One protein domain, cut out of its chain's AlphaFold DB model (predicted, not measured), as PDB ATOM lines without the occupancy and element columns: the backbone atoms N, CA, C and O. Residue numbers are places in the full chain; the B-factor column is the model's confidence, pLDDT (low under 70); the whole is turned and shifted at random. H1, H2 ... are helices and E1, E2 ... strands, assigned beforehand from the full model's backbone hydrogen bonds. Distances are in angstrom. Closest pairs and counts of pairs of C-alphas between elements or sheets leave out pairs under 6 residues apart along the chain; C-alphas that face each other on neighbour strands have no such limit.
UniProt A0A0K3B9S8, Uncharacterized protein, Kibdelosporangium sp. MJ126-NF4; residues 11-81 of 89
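What this domain is: This is residues 11 to 81 of the 89 residues of an uncharacterized protein of Kibdelosporangium sp. MJ126-NF4 (UniProt A0A0K3B9S8). A long helix, H1, reaches toward one end of an elongated model, and a small hairpin, E1 and E2, makes the other; the short helix H2 crosses H1's first part, and E3 runs beside the first two printed residues. The printed part has 71 residues, in order H1, H2, E1, E2, E3, with one antiparallel sheet, E1 - E2, and mixed class. It is only just compact, close to loose, radius of gyration of the C-alphas 12.8 A, spanning 43 by 25 by 17 A.

How they stand to each other: Residues 11 to 12 pair antiparallel with 78 to 79 of E3, residues 78 to 80, which pairs with no named strand. H1, residues 22 to 38, touches H2, residues 46 to 53, with residues 23 to 28 alone, about perpendicular at 75 degrees; their closest C-alphas, Ser 23 and Ala 53, are 5.0 A apart. In both, every O i to N i+4 pair is within hydrogen-bond range. E1, residues 62 to 65, and E2, residues 70 to 73, form a hairpin; N 63 and O 72, 3.0 A apart, are within hydrogen-bond range.

Where its parts are: H1 runs 24.0 A from C-alpha 22 at (138.156, 143.055, 218.001), H2 10.4 A, E1 9.2 A, E2 9.9 A, and E3 7.1 A to C-alpha 80 at (147.332, 141.702, 201.217).

The domain as a whole: The farthest C-alphas, Gly 39 and Thr 68, are 43.4 A apart. The printed part has no cut and no long link; no printed residue is under 70 in pLDDT.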
ATOM      1  N   GLN A  11     147.815 142.789 206.207       94.12
ATOM      2  CA  GLN A  11     147.798 144.054 206.926       94.12
ATOM      3  C   GLN A  11     146.347 144.481 207.127       94.12
ATOM      4  O   GLN A  11     145.479 144.114 206.331       94.12
ATOM      5  N   ILE A  12     146.096 145.281 208.156       96.44
ATOM      6  CA  ILE A  12     144.867 146.062 208.236       96.44
ATOM      7  C   ILE A  12     145.160 147.399 207.565       96.44
ATOM      8  O   ILE A  12     146.095 148.101 207.946       96.44
ATOM      9  N   ASN A  13     144.409 147.723 206.513       95.38
ATOM     10  CA  ASN A  13     144.553 148.965 205.761       95.38
ATOM     11  C   ASN A  13     143.918 150.130 206.534       95.38
ATOM     12  O   ASN A  13     142.888 150.677 206.140       95.38
ATOM     13  N   ARG A  14     144.523 150.456 207.677       93.50
ATOM     14  CA  ARG A  14     144.117 151.518 208.595       93.50
ATOM     15  C   ARG A  14     145.366 152.175 209.177       93.50
ATOM     16  O   ARG A  14     146.371 151.510 209.406       93.50
ATOM     17  N   ALA A  15     145.308 153.486 209.385       89.56
ATOM     18  CA  ALA A  15     146.405 154.225 210.000       89.56
ATOM     19  C   ALA A  15     146.523 153.906 211.502       89.56
ATOM     20  O   ALA A  15     145.518 153.671 212.174       89.56
ATOM     21  N   GLY A  16     147.752 153.955 212.021       86.88
ATOM     22  CA  GLY A  16     148.070 153.760 213.439       86.88
ATOM     23  C   GLY A  16     148.692 152.396 213.764       86.88
ATOM     24  O   GLY A  16     148.539 151.422 213.030       86.88
ATOM     25  N   HIS A  17     149.448 152.342 214.864       87.50
ATOM     26  CA  HIS A  17     150.049 151.103 215.357       87.50
ATOM     27  C   HIS A  17     148.991 150.267 216.083       87.50
ATOM     28  O   HIS A  17     148.324 150.781 216.978       87.50
ATOM     29  N   CYS A  18     148.848 148.997 215.698       88.19
ATOM     30  CA  CYS A  18     147.895 148.055 216.297       88.19
ATOM     31  C   CYS A  18     146.444 148.569 216.349       88.19
ATOM     32  O   CYS A  18     145.691 148.227 217.257       88.19
ATOM     33  N   THR A  19     146.032 149.391 215.380       94.06
ATOM     34  CA  THR A  19     144.659 149.904 215.280       94.06
ATOM     35  C   THR A  19     143.736 148.857 214.663       94.06
ATOM     36  O   THR A  19     143.237 149.014 213.548       94.06
ATOM     37  N   PHE A  20     143.515 147.764 215.388       96.06
ATOM     38  CA  PHE A  20     142.635 146.664 215.001       96.06
ATOM     39  C   PHE A  20     141.278 146.787 215.689       96.06
ATOM     40  O   PHE A  20     141.179 147.313 216.797       96.06
ATOM     41  N   THR A  21     140.227 146.301 215.035       98.06
ATOM     42  CA  THR A  21     138.969 146.021 215.730       98.06
ATOM     43  C   THR A  21     139.036 144.630 216.355       98.06
ATOM     44  O   THR A  21     139.713 143.737 215.835       98.06
ATOM     45  N   ALA A  22     138.276 144.396 217.427       98.19
ATOM     46  CA  ALA A  22     138.156 143.055 218.001       98.19
ATOM     47  C   ALA A  22     137.645 142.037 216.962       98.19
ATOM     48  O   ALA A  22     138.067 140.882 216.955       98.19
ATOM     49  N   SER A  23     136.783 142.465 216.031       98.69
ATOM     50  CA  SER A  23     136.293 141.611 214.945       98.69
ATOM     51  C   SER A  23     137.417 141.104 214.028       98.69
ATOM     52  O   SER A  23     137.398 139.942 213.623       98.69
ATOM     53  N   GLU A  24     138.422 141.937 213.735       98.56
ATOM     54  CA  GLU A  24     139.586 141.565 212.923       98.56
ATOM     55  C   GLU A  24     140.458 140.542 213.666       98.56
ATOM     56  O   GLU A  24     140.819 139.506 213.102       98.56
ATOM     57  N   GLU A  25     140.734 140.775 214.950       98.19
ATOM     58  CA  GLU A  25     141.530 139.863 215.782       98.19
ATOM     59  C   GLU A  25     140.853 138.498 215.956       98.19
ATOM     60  O   GLU A  25     141.474 137.455 215.720       98.19
ATOM     61  N   ILE A  26     139.559 138.490 216.293       98.56
ATOM     62  CA  ILE A  26     138.768 137.265 216.451       98.56
ATOM     63  C   ILE A  26     138.750 136.476 215.141       98.56
ATOM     64  O   ILE A  26     138.992 135.267 215.146       98.56
ATOM     65  N   THR A  27     138.504 137.134 214.004       98.75
ATOM     66  CA  THR A  27     138.495 136.467 212.695       98.75
ATOM     67  C   THR A  27     139.861 135.881 212.333       98.75
ATOM     68  O   THR A  27     139.923 134.758 211.816       98.75
ATOM     69  N   ALA A  28     140.958 136.585 212.625       98.06
ATOM     70  CA  ALA A  28     142.305 136.068 212.396       98.06
ATOM     71  C   ALA A  28     142.586 134.828 213.262       98.06
ATOM     72  O   ALA A  28     143.033 133.800 212.743       98.06
ATOM     73  N   LEU A  29     142.246 134.880 214.554       98.25
ATOM     74  CA  LEU A  29     142.434 133.762 215.478       98.25
ATOM     75  C   LEU A  29     141.590 132.541 215.085       98.25
ATOM     76  O   LEU A  29     142.116 131.433 214.983       98.25
ATOM     77  N   GLN A  30     140.304 132.739 214.787       98.38
ATOM     78  CA  GLN A  30     139.403 131.673 214.334       98.38
ATOM     79  C   GLN A  30     139.891 131.016 213.038       98.38
ATOM     80  O   GLN A  30     139.764 129.803 212.871       98.38
ATOM     81  N   THR A  31     140.492 131.789 212.133       98.31
ATOM     82  CA  THR A  31     141.087 131.268 210.893       98.31
ATOM     83  C   THR A  31     142.263 130.333 211.180       98.31
ATOM     84  O   THR A  31     142.357 129.259 210.576       98.31
ATOM     85  N   VAL A  32     143.136 130.702 212.123       97.75
ATOM     86  CA  VAL A  32     144.257 129.849 212.550       97.75
ATOM     87  C   VAL A  32     143.740 128.586 213.231       97.75
ATOM     88  O   VAL A  32     144.154 127.494 212.848       97.75
ATOM     89  N   ILE A  33     142.788 128.707 214.162       98.31
ATOM     90  CA  ILE A  33     142.159 127.554 214.831       98.31
ATOM     91  C   ILE A  33     141.560 126.601 213.793       98.31
ATOM     92  O   ILE A  33     141.879 125.416 213.786       98.31
ATOM     93  N   ARG A  34     140.802 127.116 212.816       98.00
ATOM     94  CA  ARG A  34     140.219 126.296 211.743       98.00
ATOM     95  C   ARG A  34     141.278 125.549 210.931       98.00
ATOM     96  O   ARG A  34     141.043 124.403 210.536       98.00
ATOM     97  N   ARG A  35     142.436 126.169 210.677       97.31
ATOM     98  CA  ARG A  35     143.570 125.485 210.043       97.31
ATOM     99  C   ARG A  35     144.102 124.363 210.923       97.31
ATOM    100  O   ARG A  35     144.442 123.311 210.388       97.31
ATOM    101  N   LEU A  36     144.240 124.592 212.229       96.75
ATOM    102  CA  LEU A  36     144.737 123.584 213.169       96.75
ATOM    103  C   LEU A  36     143.787 122.383 213.224       96.75
ATOM    104  O   LEU A  36     144.248 121.256 213.066       96.75
ATOM    105  N   ASP A  37     142.482 122.634 213.316       98.12
ATOM    106  CA  ASP A  37     141.459 121.588 213.422       98.12
ATOM    107  C   ASP A  37     141.324 120.746 212.148       98.12
ATOM    108  O   ASP A  37     141.077 119.544 212.204       98.12
ATOM    109  N   THR A  38     141.444 121.372 210.973       97.19
ATOM    110  CA  THR A  38     141.169 120.705 209.684       97.19
ATOM    111  C   THR A  38     142.420 120.300 208.909       97.19
ATOM    112  O   THR A  38     142.314 119.663 207.858       97.19
ATOM    113  N   GLY A  39     143.599 120.712 209.378       95.94
ATOM    114  CA  GLY A  39     144.880 120.510 208.702       95.94
ATOM    115  C   GLY A  39     145.075 121.334 207.423       95.94
ATOM    116  O   GLY A  39     146.124 121.224 206.791       95.94
ATOM    117  N   ARG A  40     144.103 122.166 207.025       95.25
ATOM    118  CA  ARG A  40     144.150 122.974 205.796       95.25
ATOM    119  C   ARG A  40     143.676 124.400 206.037       95.25
ATOM    120  O   ARG A  40     142.793 124.641 206.853       95.25
ATOM    121  N   TRP A  41     144.236 125.351 205.297       96.50
ATOM    122  CA  TRP A  41     143.736 126.722 205.326       96.50
ATOM    123  C   TRP A  41     142.304 126.783 204.771       96.50
ATOM    124  O   TRP A  41     142.050 126.203 203.711       96.50
ATOM    125  N   PRO A  42     141.367 127.480 205.443       96.19
ATOM    126  CA  PRO A  42     140.117 127.886 204.808       96.19
ATOM    127  C   PRO A  42     140.390 128.952 203.729       96.19
ATOM    128  O   PRO A  42     141.537 129.326 203.484       96.19
ATOM    129  N   ALA A  43     139.344 129.464 203.079       96.69
ATOM    130  CA  ALA A  43     139.492 130.643 202.230       96.69
ATOM    131  C   ALA A  43     139.964 131.835 203.083       96.69
ATOM    132  O   ALA A  43     139.322 132.194 204.069       96.69
ATOM    133  N   THR A  44     141.107 132.417 202.717       97.00
ATOM    134  CA  THR A  44     141.738 133.527 203.446       97.00
ATOM    135  C   THR A  44     142.021 134.730 202.546       97.00
ATOM    136  O   THR A  44     142.878 135.556 202.856       97.00
ATOM    137  N   ASP A  45     141.357 134.861 201.399       96.75
ATOM    138  CA  ASP A  45     141.453 136.107 200.639       96.75
ATOM    139  C   ASP A  45     140.844 137.278 201.451       96.75
ATOM    140  O   ASP A  45     139.949 137.065 202.278       96.75
ATOM    141  N   PRO A  46     141.311 138.523 201.249       98.06
ATOM    142  CA  PRO A  46     140.844 139.665 202.032       98.06
ATOM    143  C   PRO A  46     139.325 139.883 201.998       98.06
ATOM    144  O   PRO A  46     138.753 140.321 202.994       98.06
ATOM    145  N   ALA A  47     138.650 139.579 200.884       98.31
ATOM    146  CA  ALA A  47     137.202 139.752 200.789       98.31
ATOM    147  C   ALA A  47     136.468 138.754 201.697       98.31
ATOM    148  O   ALA A  47     135.534 139.145 202.409       98.31
ATOM    149  N   THR A  48     136.934 137.504 201.743       98.50
ATOM    150  CA  THR A  48     136.440 136.485 202.677       98.50
ATOM    151  C   THR A  48     136.677 136.890 204.131       98.50
ATOM    152  O   THR A  48     135.736 136.864 204.927       98.50
ATOM    153  N   LEU A  49     137.893 137.324 204.482       98.62
ATOM    154  CA  LEU A  49     138.226 137.723 205.857       98.62
ATOM    155  C   LEU A  49     137.402 138.930 206.323       98.62
ATOM    156  O   LEU A  49     136.802 138.892 207.394       98.62
ATOM    157  N   ASN A  50     137.278 139.966 205.488       98.56
ATOM    158  CA  ASN A  50     136.448 141.132 205.799       98.56
ATOM    159  C   ASN A  50     134.964 140.759 205.944       98.56
ATOM    160  O   ASN A  50     134.258 141.320 206.780       98.56
ATOM    161  N   THR A  51     134.477 139.803 205.150       98.62
ATOM    162  CA  THR A  51     133.094 139.315 205.256       98.62
ATOM    163  C   THR A  51     132.867 138.517 206.532       98.62
ATOM    164  O   THR A  51     131.813 138.660 207.144       98.62
ATOM    165  N   ALA A  52     133.835 137.706 206.961       98.62
ATOM    166  CA  ALA A  52     133.769 137.008 208.239       98.62
ATOM    167  C   ALA A  52     133.784 137.995 209.418       98.62
ATOM    168  O   ALA A  52     132.929 137.892 210.293       98.62
ATOM    169  N   ALA A  53     134.678 138.987 209.395       98.62
ATOM    170  CA  ALA A  53     134.785 139.994 210.449       98.62
ATOM    171  C   ALA A  53     133.515 140.856 210.579       98.62
ATOM    172  O   ALA A  53     133.072 141.155 211.686       98.62
ATOM    173  N   ARG A  54     132.851 141.186 209.462       98.56
ATOM    174  CA  ARG A  54     131.574 141.928 209.459       98.56
ATOM    175  C   ARG A  54     130.403 141.195 210.120       98.56
ATOM    176  O   ARG A  54     129.387 141.831 210.376       98.56
ATOM    177  N   LYS A  55     130.498 139.883 210.359       98.31
ATOM    178  CA  LYS A  55     129.424 139.109 211.013       98.31
ATOM    179  C   LYS A  55     129.387 139.295 212.529       98.31
ATOM    180  O   LYS A  55     128.398 138.906 213.143       98.31
ATOM    181  N   HIS A  56     130.446 139.838 213.125       98.38
ATOM    182  CA  HIS A  56     130.477 140.151 214.553       98.38
ATOM    183  C   HIS A  56     129.633 141.392 214.862       98.38
ATOM    184  O   HIS A  56     129.429 142.240 213.988       98.38
ATOM    185  N   GLY A  57     129.157 141.491 216.104       97.50
ATOM    186  CA  GLY A  57     128.313 142.592 216.567       97.50
ATOM    187  C   GLY A  57     129.014 143.958 216.548       97.50
ATOM    188  O   GLY A  57     130.244 144.026 216.441       97.50
ATOM    189  N   PRO A  58     128.248 145.063 216.626       97.12
ATOM    190  CA  PRO A  58     128.779 146.428 216.565       97.12
ATOM    191  C   PRO A  58     129.833 146.722 217.642       97.12
ATOM    192  O   PRO A  58     130.766 147.477 217.387       97.12
ATOM    193  N   GLU A  59     129.740 146.085 218.809       96.56
ATOM    194  CA  GLU A  59     130.724 146.170 219.891       96.56
ATOM    195  C   GLU A  59     132.119 145.677 219.480       96.56
ATOM    196  O   GLU A  59     133.125 146.164 219.991       96.56
ATOM    197  N   ALA A  60     132.197 144.755 218.515       98.12
ATOM    198  CA  ALA A  60     133.455 144.247 217.979       98.12
ATOM    199  C   ALA A  60     134.002 145.095 216.817       98.12
ATOM    200  O   ALA A  60     135.091 144.807 216.321       98.12
ATOM    201  N   GLN A  61     133.265 146.119 216.375       98.12
ATOM    202  CA  GLN A  61     133.608 146.993 215.245       98.12
ATOM    203  C   GLN A  61     134.177 148.340 215.708       98.12
ATOM    204  O   GLN A  61     134.038 149.342 215.011       98.12
ATOM    205  N   LEU A  62     134.783 148.392 216.893       97.56
ATOM    206  CA  LEU A  62     135.321 149.619 217.474       97.56
ATOM    207  C   LEU A  62     136.847 149.643 217.400       97.56
ATOM    208  O   LEU A  62     137.503 148.617 217.587       97.56
ATOM    209  N   ILE A  63     137.401 150.832 217.173       96.50
ATOM    210  CA  ILE A  63     138.815 151.149 217.401       96.50
ATOM    211  C   ILE A  63     138.924 152.269 218.425       96.50
ATOM    212  O   ILE A  63     138.043 153.124 218.505       96.50
ATOM    213  N   PHE A  64     140.036 152.309 219.152       93.06
ATOM    214  CA  PHE A  64     140.386 153.468 219.963       93.06
ATOM    215  C   PHE A  64     141.063 154.541 219.096       93.06
ATOM    216  O   PHE A  64     142.116 154.300 218.498       93.06
ATOM    217  N   SER A  65     140.450 155.723 219.011       90.88
ATOM    218  CA  SER A  65     140.965 156.878 218.274       90.88
ATOM    219  C   SER A  65     141.776 157.779 219.200       90.88
ATOM    220  O   SER A  65     141.220 158.524 219.999       90.88
ATOM    221  N   GLN A  66     143.100 157.787 219.037       87.06
ATOM    222  CA  GLN A  66     144.000 158.666 219.805       87.06
ATOM    223  C   GLN A  66     143.815 160.160 219.483       87.06
ATOM    224  O   GLN A  66     144.295 161.009 220.223       87.06
ATOM    225  N   LEU A  67     143.150 160.491 218.370       88.31
ATOM    226  CA  LEU A  67     142.889 161.878 217.974       88.31
ATOM    227  C   LEU A  67     141.709 162.487 218.731       88.31
ATOM    228  O   LEU A  67     141.675 163.697 218.932       88.31
ATOM    229  N   THR A  68     140.736 161.656 219.100       91.50
ATOM    230  CA  THR A  68     139.486 162.083 219.744       91.50
ATOM    231  C   THR A  68     139.332 161.542 221.162       91.50
ATOM    232  O   THR A  68     138.411 161.957 221.845       91.50
ATOM    233  N   ASP A  69     140.227 160.649 221.599       94.12
ATOM    234  CA  ASP A  69     140.186 159.949 222.892       94.12
ATOM    235  C   ASP A  69     138.894 159.137 223.106       94.12
ATOM    236  O   ASP A  69     138.342 159.044 224.197       94.12
ATOM    237  N   GLU A  70     138.386 158.537 222.025       94.81
ATOM    238  CA  GLU A  70     137.098 157.841 222.003       94.81
ATOM    239  C   GLU A  70     137.173 156.516 221.241       94.81
ATOM    240  O   GLU A  70     137.998 156.325 220.340       94.81
ATOM    241  N   TYR A  71     136.250 155.606 221.561       95.81
ATOM    242  CA  TYR A  71     135.983 154.442 220.724       95.81
ATOM    243  C   TYR A  71     135.063 154.825 219.572       95.81
ATOM    244  O   TYR A  71     133.927 155.243 219.788       95.81
ATOM    245  N   VAL A  72     135.539 154.634 218.344       95.94
ATOM    246  CA  VAL A  72     134.788 154.971 217.132       95.94
ATOM    247  C   VAL A  72     134.556 153.727 216.272       95.94
ATOM    248  O   VAL A  72     135.424 152.849 216.221       95.94
ATOM    249  N   PRO A  73     133.408 153.627 215.575       97.31
ATOM    250  CA  PRO A  73     133.166 152.543 214.636       97.31
ATOM    251  C   PRO A  73     134.191 152.515 213.498       97.31
ATOM    252  O   PRO A  73     134.524 153.546 212.914       97.31
ATOM    253  N   ALA A  74     134.635 151.319 213.127       96.88
ATOM    254  CA  ALA A  74     135.499 151.080 211.985       96.88
ATOM    255  C   ALA A  74     135.097 149.787 211.274       96.88
ATOM    256  O   ALA A  74     134.825 148.765 211.897       96.88
ATOM    257  N   GLN A  75     135.092 149.818 209.942       97.38
ATOM    258  CA  GLN A  75     134.855 148.612 209.152       97.38
ATOM    259  C   GLN A  75     136.124 147.752 209.075       97.38
ATOM    260  O   GLN A  75     137.223 148.319 209.014       97.38
ATOM    261  N   PRO A  76     135.994 146.413 208.993       98.19
ATOM    262  CA  PRO A  76     137.123 145.525 208.754       98.19
ATOM    263  C   PRO A  76     137.882 145.892 207.479       98.19
ATOM    264  O   PRO A  76     137.265 146.156 206.441       98.19
ATOM    265  N   ALA A  77     139.211 145.899 207.557       97.88
ATOM    266  CA  ALA A  77     140.077 146.383 206.486       97.88
ATOM    267  C   ALA A  77     141.262 145.449 206.191       97.88
ATOM    268  O   ALA A  77     142.354 145.921 205.868       97.88
ATOM    269  N   PHE A  78     141.073 144.126 206.255       98.25
ATOM    270  CA  PHE A  78     142.075 143.168 205.780       98.25
ATOM    271  C   PHE A  78     142.505 143.499 204.347       98.25
ATOM    272  O   PHE A  78     141.667 143.703 203.463       98.25
ATOM    273  N   ALA A  79     143.815 143.502 204.115       96.81
ATOM    274  CA  ALA A  79     144.450 143.709 202.823       96.81
ATOM    275  C   ALA A  79     145.684 142.798 202.673       96.81
ATOM    276  O   ALA A  79     146.259 142.361 203.679       96.81
ATOM    277  N   PRO A  80     146.124 142.493 201.435       94.88
ATOM    278  CA  PRO A  80     147.332 141.702 201.217       94.88
ATOM    279  C   PRO A  80     148.538 142.343 201.904       94.88
ATOM    280  O   PRO A  80     148.746 143.552 201.781       94.88
ATOM    281  N   HIS A  81     149.349 141.540 202.595       90.75
ATOM    282  CA  HIS A  81     150.603 142.031 203.152       90.75
ATOM    283  C   HIS A  81     151.556 142.432 202.019       90.75
ATOM    284  O   HIS A  81     151.862 141.626 201.136       90.75
TER     285      HIS A  81